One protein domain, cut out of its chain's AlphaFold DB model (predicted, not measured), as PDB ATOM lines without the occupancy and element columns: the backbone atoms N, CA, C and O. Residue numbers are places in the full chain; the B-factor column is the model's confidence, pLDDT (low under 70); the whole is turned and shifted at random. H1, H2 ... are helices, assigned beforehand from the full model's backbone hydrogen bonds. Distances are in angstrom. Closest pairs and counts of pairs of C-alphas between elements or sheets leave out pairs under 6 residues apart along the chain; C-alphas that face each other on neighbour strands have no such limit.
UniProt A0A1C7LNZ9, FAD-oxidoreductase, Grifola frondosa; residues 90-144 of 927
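This is residues 90 to 144 of the 927 residues of the protein "FAD-oxidoreductase" of Grifola frondosa (UniProt A0A1C7LNZ9). A long helical hairpin with arms of unequal length: the short helix H1 and the much longer H2 run opposite ways, joined at one end by a wide loop, residues 103 to 115. The far part of H2, residues 132 to 144, sticks out well past the start of H1, and at the other end residues 108 to 115 of the loop stick out too. The printed part has 55 residues with two named helices, H1 then H2, and no named strand; its class is all helix. It is only just loose, close to extended, with a radius of gyration of the C-alphas of 15.1 A, and the C-alphas span 51 by 19 by 11 A, a rod.

H1 holds residues 90 to 102, from C-alpha 90 at (32.925, -1.334, 113.416) to C-alpha 102 at (50.184, -2.038, 118.401), 18.0 A. H2 holds residues 116 to 144 and measures 43.0 A from first to last C-alpha. Its C-alpha 116 is at (46.165, -16.579, 122.310) and its C-alpha 144 at (20.218, -1.988, 91.277).

H1 and H2 form a helical hairpin. They touch, H1 with residues 90 to 94 alone and H2 with residues 124 to 131 alone. Their closest C-alphas, those of Phe 90 and Gln 131, are 6.6 A apart. They run opposite ways at a shallow tilt of 27 degrees. Every O i to N i+4 pair is within hydrogen-bond range in H1, and 22 of 25 are in H2.

The two C-alphas farthest apart, those of Lys 112 and Ile 144, are 51.1 A apart. The link from H1 to H2, 13 residues, is long. The printed part has no cut. The mean pLDDT of the printed part is 72.1; residues 109 to 117 and 134 to 144 are under 70.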
ATOM      1  N   PHE A  90      31.942  -0.267 113.636       78.62
ATOM      2  CA  PHE A  90      32.925  -1.334 113.416       78.62
ATOM      3  C   PHE A  90      34.269  -0.774 112.955       78.62
ATOM      4  O   PHE A  90      35.305  -1.174 113.473       78.62
ATOM      5  N   LYS A  91      34.262   0.243 112.082       81.88
ATOM      6  CA  LYS A  91      35.487   0.944 111.680       81.88
ATOM      7  C   LYS A  91      36.210   1.556 112.871       81.88
ATOM      8  O   LYS A  91      37.397   1.329 113.058       81.88
ATOM      9  N   ARG A  92      35.483   2.308 113.700       82.88
ATOM     10  CA  ARG A  92      36.056   2.948 114.887       82.88
ATOM     11  C   ARG A  92      36.566   1.920 115.900       82.88
ATOM     12  O   ARG A  92      37.578   2.179 116.541       82.88
ATOM     13  N   MET A  93      35.878   0.789 116.045       82.56
ATOM     14  CA  MET A  93      36.281  -0.306 116.928       82.56
ATOM     15  C   MET A  93      37.574  -0.968 116.436       82.56
ATOM     16  O   MET A  93      38.504  -1.097 117.224       82.56
ATOM     17  N   LEU A  94      37.668  -1.294 115.143       85.56
ATOM     18  CA  LEU A  94      38.883  -1.834 114.522       85.56
ATOM     19  C   LEU A  94      40.059  -0.847 114.628       85.56
ATOM     20  O   LEU A  94      41.144  -1.230 115.050       85.56
ATOM     21  N   ASP A  95      39.830   0.446 114.369       85.38
ATOM     22  CA  ASP A  95      40.859   1.488 114.509       85.38
ATOM     23  C   ASP A  95      41.359   1.629 115.962       85.38
ATOM     24  O   ASP A  95      42.537   1.912 116.206       85.38
ATOM     25  N   GLN A  96      40.467   1.482 116.950       84.44
ATOM     26  CA  GLN A  96      40.823   1.511 118.372       84.44
ATOM     27  C   GLN A  96      41.575   0.248 118.787       84.44
ATOM     28  O   GLN A  96      42.597   0.358 119.469       84.44
ATOM     29  N   PHE A  97      41.109  -0.919 118.343       85.31
ATOM     30  CA  PHE A  97      41.768  -2.201 118.556       85.31
ATOM     31  C   PHE A  97      43.198  -2.174 118.010       85.31
ATOM     32  O   PHE A  97      44.136  -2.399 118.766       85.31
ATOM     33  N   ASP A  98      43.392  -1.742 116.762       85.38
ATOM     34  CA  ASP A  98      44.714  -1.649 116.129       85.38
ATOM     35  C   ASP A  98      45.676  -0.739 116.894       85.38
ATOM     36  O   ASP A  98      46.872  -1.021 117.004       85.38
ATOM     37  N   ARG A  99      45.173   0.375 117.439       85.19
ATOM     38  CA  ARG A  99      45.983   1.307 118.238       85.19
ATOM     39  C   ARG A  99      46.386   0.715 119.585       85.19
ATOM     40  O   ARG A  99      47.500   0.979 120.035       85.19
ATOM     41  N   LEU A 100      45.494  -0.034 120.232       82.00
ATOM     42  CA  LEU A 100      45.752  -0.674 121.523       82.00
ATOM     43  C   LEU A 100      46.673  -1.888 121.365       82.00
ATOM     44  O   LEU A 100      47.655  -2.003 122.099       82.00
ATOM     45  N   PHE A 101      46.423  -2.713 120.348       81.31
ATOM     46  CA  PHE A 101      47.199  -3.908 120.032       81.31
ATOM     47  C   PHE A 101      48.637  -3.555 119.624       81.31
ATOM     48  O   PHE A 101      49.586  -4.077 120.205       81.31
ATOM     49  N   LYS A 102      48.836  -2.544 118.756       83.31
ATOM     50  CA  LYS A 102      50.184  -2.038 118.401       83.31
ATOM     51  C   LYS A 102      50.980  -1.502 119.591       83.31
ATOM     52  O   LYS A 102      52.206  -1.496 119.552       83.31
ATOM     53  N   ARG A 103      50.303  -1.015 120.632       83.19
ATOM     54  CA  ARG A 103      50.939  -0.502 121.856       83.19
ATOM     55  C   ARG A 103      51.117  -1.574 122.931       83.19
ATOM     56  O   ARG A 103      51.562  -1.238 124.022       83.19
ATOM     57  N   ASN A 104      50.775  -2.833 122.641       77.56
ATOM     58  CA  ASN A 104      50.734  -3.933 123.607       77.56
ATOM     59  C   ASN A 104      49.918  -3.610 124.879       77.56
ATOM     60  O   ASN A 104      50.178  -4.158 125.952       77.56
ATOM     61  N   ALA A 105      48.937  -2.709 124.782       71.81
ATOM     62  CA  ALA A 105      48.149  -2.277 125.930       71.81
ATOM     63  C   ALA A 105      47.147  -3.373 126.330       71.81
ATOM     64  O   ALA A 105      46.482  -3.939 125.469       71.81
ATOM     65  N   PHE A 106      47.025  -3.653 127.632       72.44
ATOM     66  CA  PHE A 106      46.113  -4.659 128.208       72.44
ATOM     67  C   PHE A 106      46.375  -6.129 127.810       72.44
ATOM     68  O   PHE A 106      45.570  -6.994 128.143       72.44
ATOM     69  N   LEU A 107      47.510  -6.446 127.169       73.81
ATOM     70  CA  LEU A 107      47.837  -7.814 126.732       73.81
ATOM     71  C   LEU A 107      48.555  -8.674 127.791       73.81
ATOM     72  O   LEU A 107      48.660  -9.884 127.617       73.81
ATOM     73  N   GLU A 108      49.048  -8.101 128.896       73.69
ATOM     74  CA  GLU A 108      49.844  -8.849 129.892       73.69
ATOM     75  C   GLU A 108      49.090  -9.998 130.570       73.69
ATOM     76  O   GLU A 108      49.679 -11.045 130.832       73.69
ATOM     77  N   GLN A 109      47.791  -9.839 130.838       66.75
ATOM     78  CA  GLN A 109      46.985 -10.913 131.434       66.75
ATOM     79  C   GLN A 109      46.754 -12.073 130.455       66.75
ATOM     80  O   GLN A 109      46.641 -13.217 130.887       66.75
ATOM     81  N   TYR A 110      46.751 -11.783 129.152       65.12
ATOM     82  CA  TYR A 110      46.477 -12.739 128.080       65.12
ATOM     83  C   TYR A 110      47.734 -13.460 127.578       65.12
ATOM     84  O   TYR A 110      47.645 -14.596 127.130       65.12
ATOM     85  N   LYS A 111      48.925 -12.868 127.749       66.19
ATOM     86  CA  LYS A 111      50.224 -13.508 127.451       66.19
ATOM     87  C   LYS A 111      50.557 -14.717 128.337       66.19
ATOM     88  O   LYS A 111      51.530 -15.409 128.062       66.19
ATOM     89  N   LYS A 112      49.793 -14.957 129.408       67.81
ATOM     90  CA  LYS A 112      49.954 -16.129 130.289       67.81
ATOM     91  C   LYS A 112      49.425 -17.429 129.674       67.81
ATOM     92  O   LYS A 112      49.705 -18.493 130.212       67.81
ATOM     93  N   PHE A 113      48.661 -17.338 128.589       61.75
ATOM     94  CA  PHE A 113      48.094 -18.474 127.874       61.75
ATOM     95  C   PHE A 113      48.828 -18.648 126.536       61.75
ATOM     96  O   PHE A 113      49.071 -17.668 125.828       61.75
ATOM     97  N   GLU A 114      49.207 -19.881 126.195       56.34
ATOM     98  CA  GLU A 114      49.895 -20.186 124.935       56.34
ATOM     99  C   GLU A 114      48.968 -19.964 123.723       56.34
ATOM    100  O   GLU A 114      47.773 -20.233 123.784       56.34
ATOM    101  N   ASN A 115      49.523 -19.453 122.618       61.97
ATOM    102  CA  ASN A 115      48.854 -19.228 121.322       61.97
ATOM    103  C   ASN A 115      47.662 -18.244 121.245       61.97
ATOM    104  O   ASN A 115      47.140 -18.031 120.153       61.97
ATOM    105  N   ILE A 116      47.296 -17.537 122.320       66.81
ATOM    106  CA  ILE A 116      46.165 -16.579 122.310       66.81
ATOM    107  C   ILE A 116      46.333 -15.395 121.333       66.81
ATOM    108  O   ILE A 116      45.352 -14.790 120.908       66.81
ATOM    109  N   LEU A 117      47.564 -15.037 120.951       66.75
ATOM    110  CA  LEU A 117      47.789 -13.910 120.034       66.75
ATOM    111  C   LEU A 117      47.203 -14.157 118.634       66.75
ATOM    112  O   LEU A 117      46.748 -13.197 118.020       66.75
ATOM    113  N   GLY A 118      47.156 -15.415 118.175       71.88
ATOM    114  CA  GLY A 118      46.524 -15.769 116.900       71.88
ATOM    115  C   GLY A 118      45.007 -15.558 116.917       71.88
ATOM    116  O   GLY A 118      44.450 -15.026 115.964       71.88
ATOM    117  N   GLU A 119      44.347 -15.849 118.042       74.38
ATOM    118  CA  GLU A 119      42.894 -15.661 118.175       74.38
ATOM    119  C   GLU A 119      42.477 -14.183 118.104       74.38
ATOM    120  O   GLU A 119      41.394 -13.856 117.618       74.38
ATOM    121  N   PHE A 120      43.339 -13.262 118.552       78.75
ATOM    122  CA  PHE A 120      43.101 -11.823 118.407       78.75
ATOM    123  C   PHE A 120      43.161 -11.366 116.943       78.75
ATOM    124  O   PHE A 120      42.378 -10.496 116.547       78.75
ATOM    125  N   ASP A 121      44.057 -11.951 116.147       78.06
ATOM    126  CA  ASP A 121      44.166 -11.673 114.714       78.06
ATOM    127  C   ASP A 121      42.970 -12.258 113.945       78.06
ATOM    128  O   ASP A 121      42.390 -11.566 113.102       78.06
ATOM    129  N   ASP A 122      42.522 -13.463 114.308       76.12
ATOM    130  CA  ASP A 122      41.333 -14.098 113.731       76.12
ATOM    131  C   ASP A 122      40.055 -13.312 114.060       76.12
ATOM    132  O   ASP A 122      39.274 -12.979 113.165       76.12
ATOM    133  N   ALA A 123      39.870 -12.902 115.321       77.31
ATOM    134  CA  ALA A 123      38.723 -12.092 115.733       77.31
ATOM    135  C   ALA A 123      38.685 -10.731 115.015       77.31
ATOM    136  O   ALA A 123      37.618 -10.243 114.619       77.31
ATOM    137  N   ARG A 124      39.854 -10.112 114.802       84.94
ATOM    138  CA  ARG A 124      39.977  -8.888 114.005       84.94
ATOM    139  C   ARG A 124      39.611  -9.145 112.541       84.94
ATOM    140  O   ARG A 124      38.908  -8.319 111.954       84.94
ATOM    141  N   ALA A 125      40.069 -10.253 111.956       81.06
ATOM    142  CA  ALA A 125      39.778 -10.627 110.575       81.06
ATOM    143  C   ALA A 125      38.274 -10.846 110.353       81.06
ATOM    144  O   ALA A 125      37.719 -10.285 109.409       81.06
ATOM    145  N   THR A 126      37.591 -11.539 111.270       79.31
ATOM    146  CA  THR A 126      36.131 -11.724 111.217       79.31
ATOM    147  C   THR A 126      35.379 -10.389 111.270       79.31
ATOM    148  O   THR A 126      34.459 -10.160 110.484       79.31
ATOM    149  N   CYS A 127      35.772  -9.460 112.151       77.06
ATOM    150  CA  CYS A 127      35.139  -8.135 112.216       77.06
ATOM    151  C   CYS A 127      35.407  -7.271 110.966       77.06
ATOM    152  O   CYS A 127      34.546  -6.478 110.574       77.06
ATOM    153  N   ASP A 128      36.581  -7.397 110.340       82.00
ATOM    154  CA  ASP A 128      36.929  -6.702 109.091       82.00
ATOM    155  C   ASP A 128      36.166  -7.274 107.883       82.00
ATOM    156  O   ASP A 128      35.675  -6.520 107.040       82.00
ATOM    157  N   GLU A 129      35.999  -8.594 107.818       78.81
ATOM    158  CA  GLU A 129      35.177  -9.263 106.806       78.81
ATOM    159  C   GLU A 129      33.707  -8.843 106.920       78.81
ATOM    160  O   GLU A 129      33.125  -8.368 105.943       78.81
ATOM    161  N   LEU A 130      33.153  -8.857 108.136       74.62
ATOM    162  CA  LEU A 130      31.796  -8.379 108.397       74.62
ATOM    163  C   LEU A 130      31.625  -6.912 107.965       74.62
ATOM    164  O   LEU A 130      30.639  -6.543 107.323       74.62
ATOM    165  N   GLN A 131      32.607  -6.048 108.253       80.25
ATOM    166  CA  GLN A 131      32.589  -4.663 107.777       80.25
ATOM    167  C   GLN A 131      32.556  -4.580 106.241       80.25
ATOM    168  O   GLN A 131      31.817  -3.752 105.689       80.25
ATOM    169  N   LYS A 132      33.358  -5.395 105.548       76.06
ATOM    170  CA  LYS A 132      33.417  -5.430 104.079       76.06
ATOM    171  C   LYS A 132      32.100  -5.900 103.476       76.06
ATOM    172  O   LYS A 132      31.644  -5.275 102.520       76.06
ATOM    173  N   GLU A 133      31.446  -6.899 104.058       71.94
ATOM    174  CA  GLU A 133      30.120  -7.358 103.629       71.94
ATOM    175  C   GLU A 133      29.063  -6.255 103.740       71.94
ATOM    176  O   GLU A 133      28.335  -5.972 102.779       71.94
ATOM    177  N   TYR A 134      29.012  -5.551 104.877       67.94
ATOM    178  CA  TYR A 134      28.092  -4.424 105.048       67.94
ATOM    179  C   TYR A 134      28.374  -3.274 104.065       67.94
ATOM    180  O   TYR A 134      27.444  -2.580 103.644       67.94
ATOM    181  N   LYS A 135      29.635  -3.065 103.665       69.31
ATOM    182  CA  LYS A 135      30.009  -2.056 102.662       69.31
ATOM    183  C   LYS A 135      29.661  -2.499 101.234       69.31
ATOM    184  O   LYS A 135      29.097  -1.711 100.479       69.31
ATOM    185  N   ALA A 136      29.916  -3.757 100.880       66.75
ATOM    186  CA  ALA A 136      29.544  -4.336  99.587       66.75
ATOM    187  C   ALA A 136      28.016  -4.334  99.378       66.75
ATOM    188  O   ALA A 136      27.520  -4.075  98.277       66.75
ATOM    189  N   SER A 137      27.267  -4.534 100.463       61.47
ATOM    190  CA  SER A 137      25.805  -4.430 100.494       61.47
ATOM    191  C   SER A 137      25.308  -3.032 100.098       61.47
ATOM    192  O   SER A 137      24.335  -2.910  99.356       61.47
ATOM    193  N   LEU A 138      26.000  -1.970 100.531       60.06
ATOM    194  CA  LEU A 138      25.679  -0.584 100.162       60.06
ATOM    195  C   LEU A 138      25.933  -0.299  98.675       60.06
ATOM    196  O   LEU A 138      25.099   0.317  98.013       60.06
ATOM    197  N   GLU A 139      27.057  -0.778  98.140       56.84
ATOM    198  CA  GLU A 139      27.468  -0.542  96.748       56.84
ATOM    199  C   GLU A 139      26.597  -1.306  95.731       56.84
ATOM    200  O   GLU A 139      26.340  -0.826  94.620       56.84
ATOM    201  N   THR A 140      26.092  -2.483  96.112       51.75
ATOM    202  CA  THR A 140      25.224  -3.318  95.265       51.75
ATOM    203  C   THR A 140      23.830  -2.700  95.101       51.75
ATOM    204  O   THR A 140      23.277  -2.691  93.998       51.75
ATOM    205  N   SER A 141      23.286  -2.086  96.158       48.88
ATOM    206  CA  SER A 141      21.993  -1.391  96.111       48.88
ATOM    207  C   SER A 141      22.001  -0.169  95.183       48.88
ATOM    208  O   SER A 141      21.013   0.068  94.486       48.88
ATOM    209  N   THR A 142      23.115   0.568  95.080       43.84
ATOM    210  CA  THR A 142      23.233   1.710  94.152       43.84
ATOM    211  C   THR A 142      23.193   1.268  92.683       43.84
ATOM    212  O   THR A 142      22.581   1.939  91.849       43.84
ATOM    213  N   LYS A 143      23.775   0.104  92.353       37.22
ATOM    214  CA  LYS A 143      23.752  -0.463  90.991       37.22
ATOM    215  C   LYS A 143      22.362  -0.961  90.581       37.22
ATOM    216  O   LYS A 143      21.963  -0.767  89.434       37.22
ATOM    217  N   ILE A 144      21.601  -1.536  91.516       40.34
ATOM    218  CA  ILE A 144      20.218  -1.988  91.277       40.34
ATOM    219  C   ILE A 144      19.284  -0.792  91.025       40.34
ATOM    220  O   ILE A 144      18.437  -0.855  90.134       40.34
TER     221      ILE A 144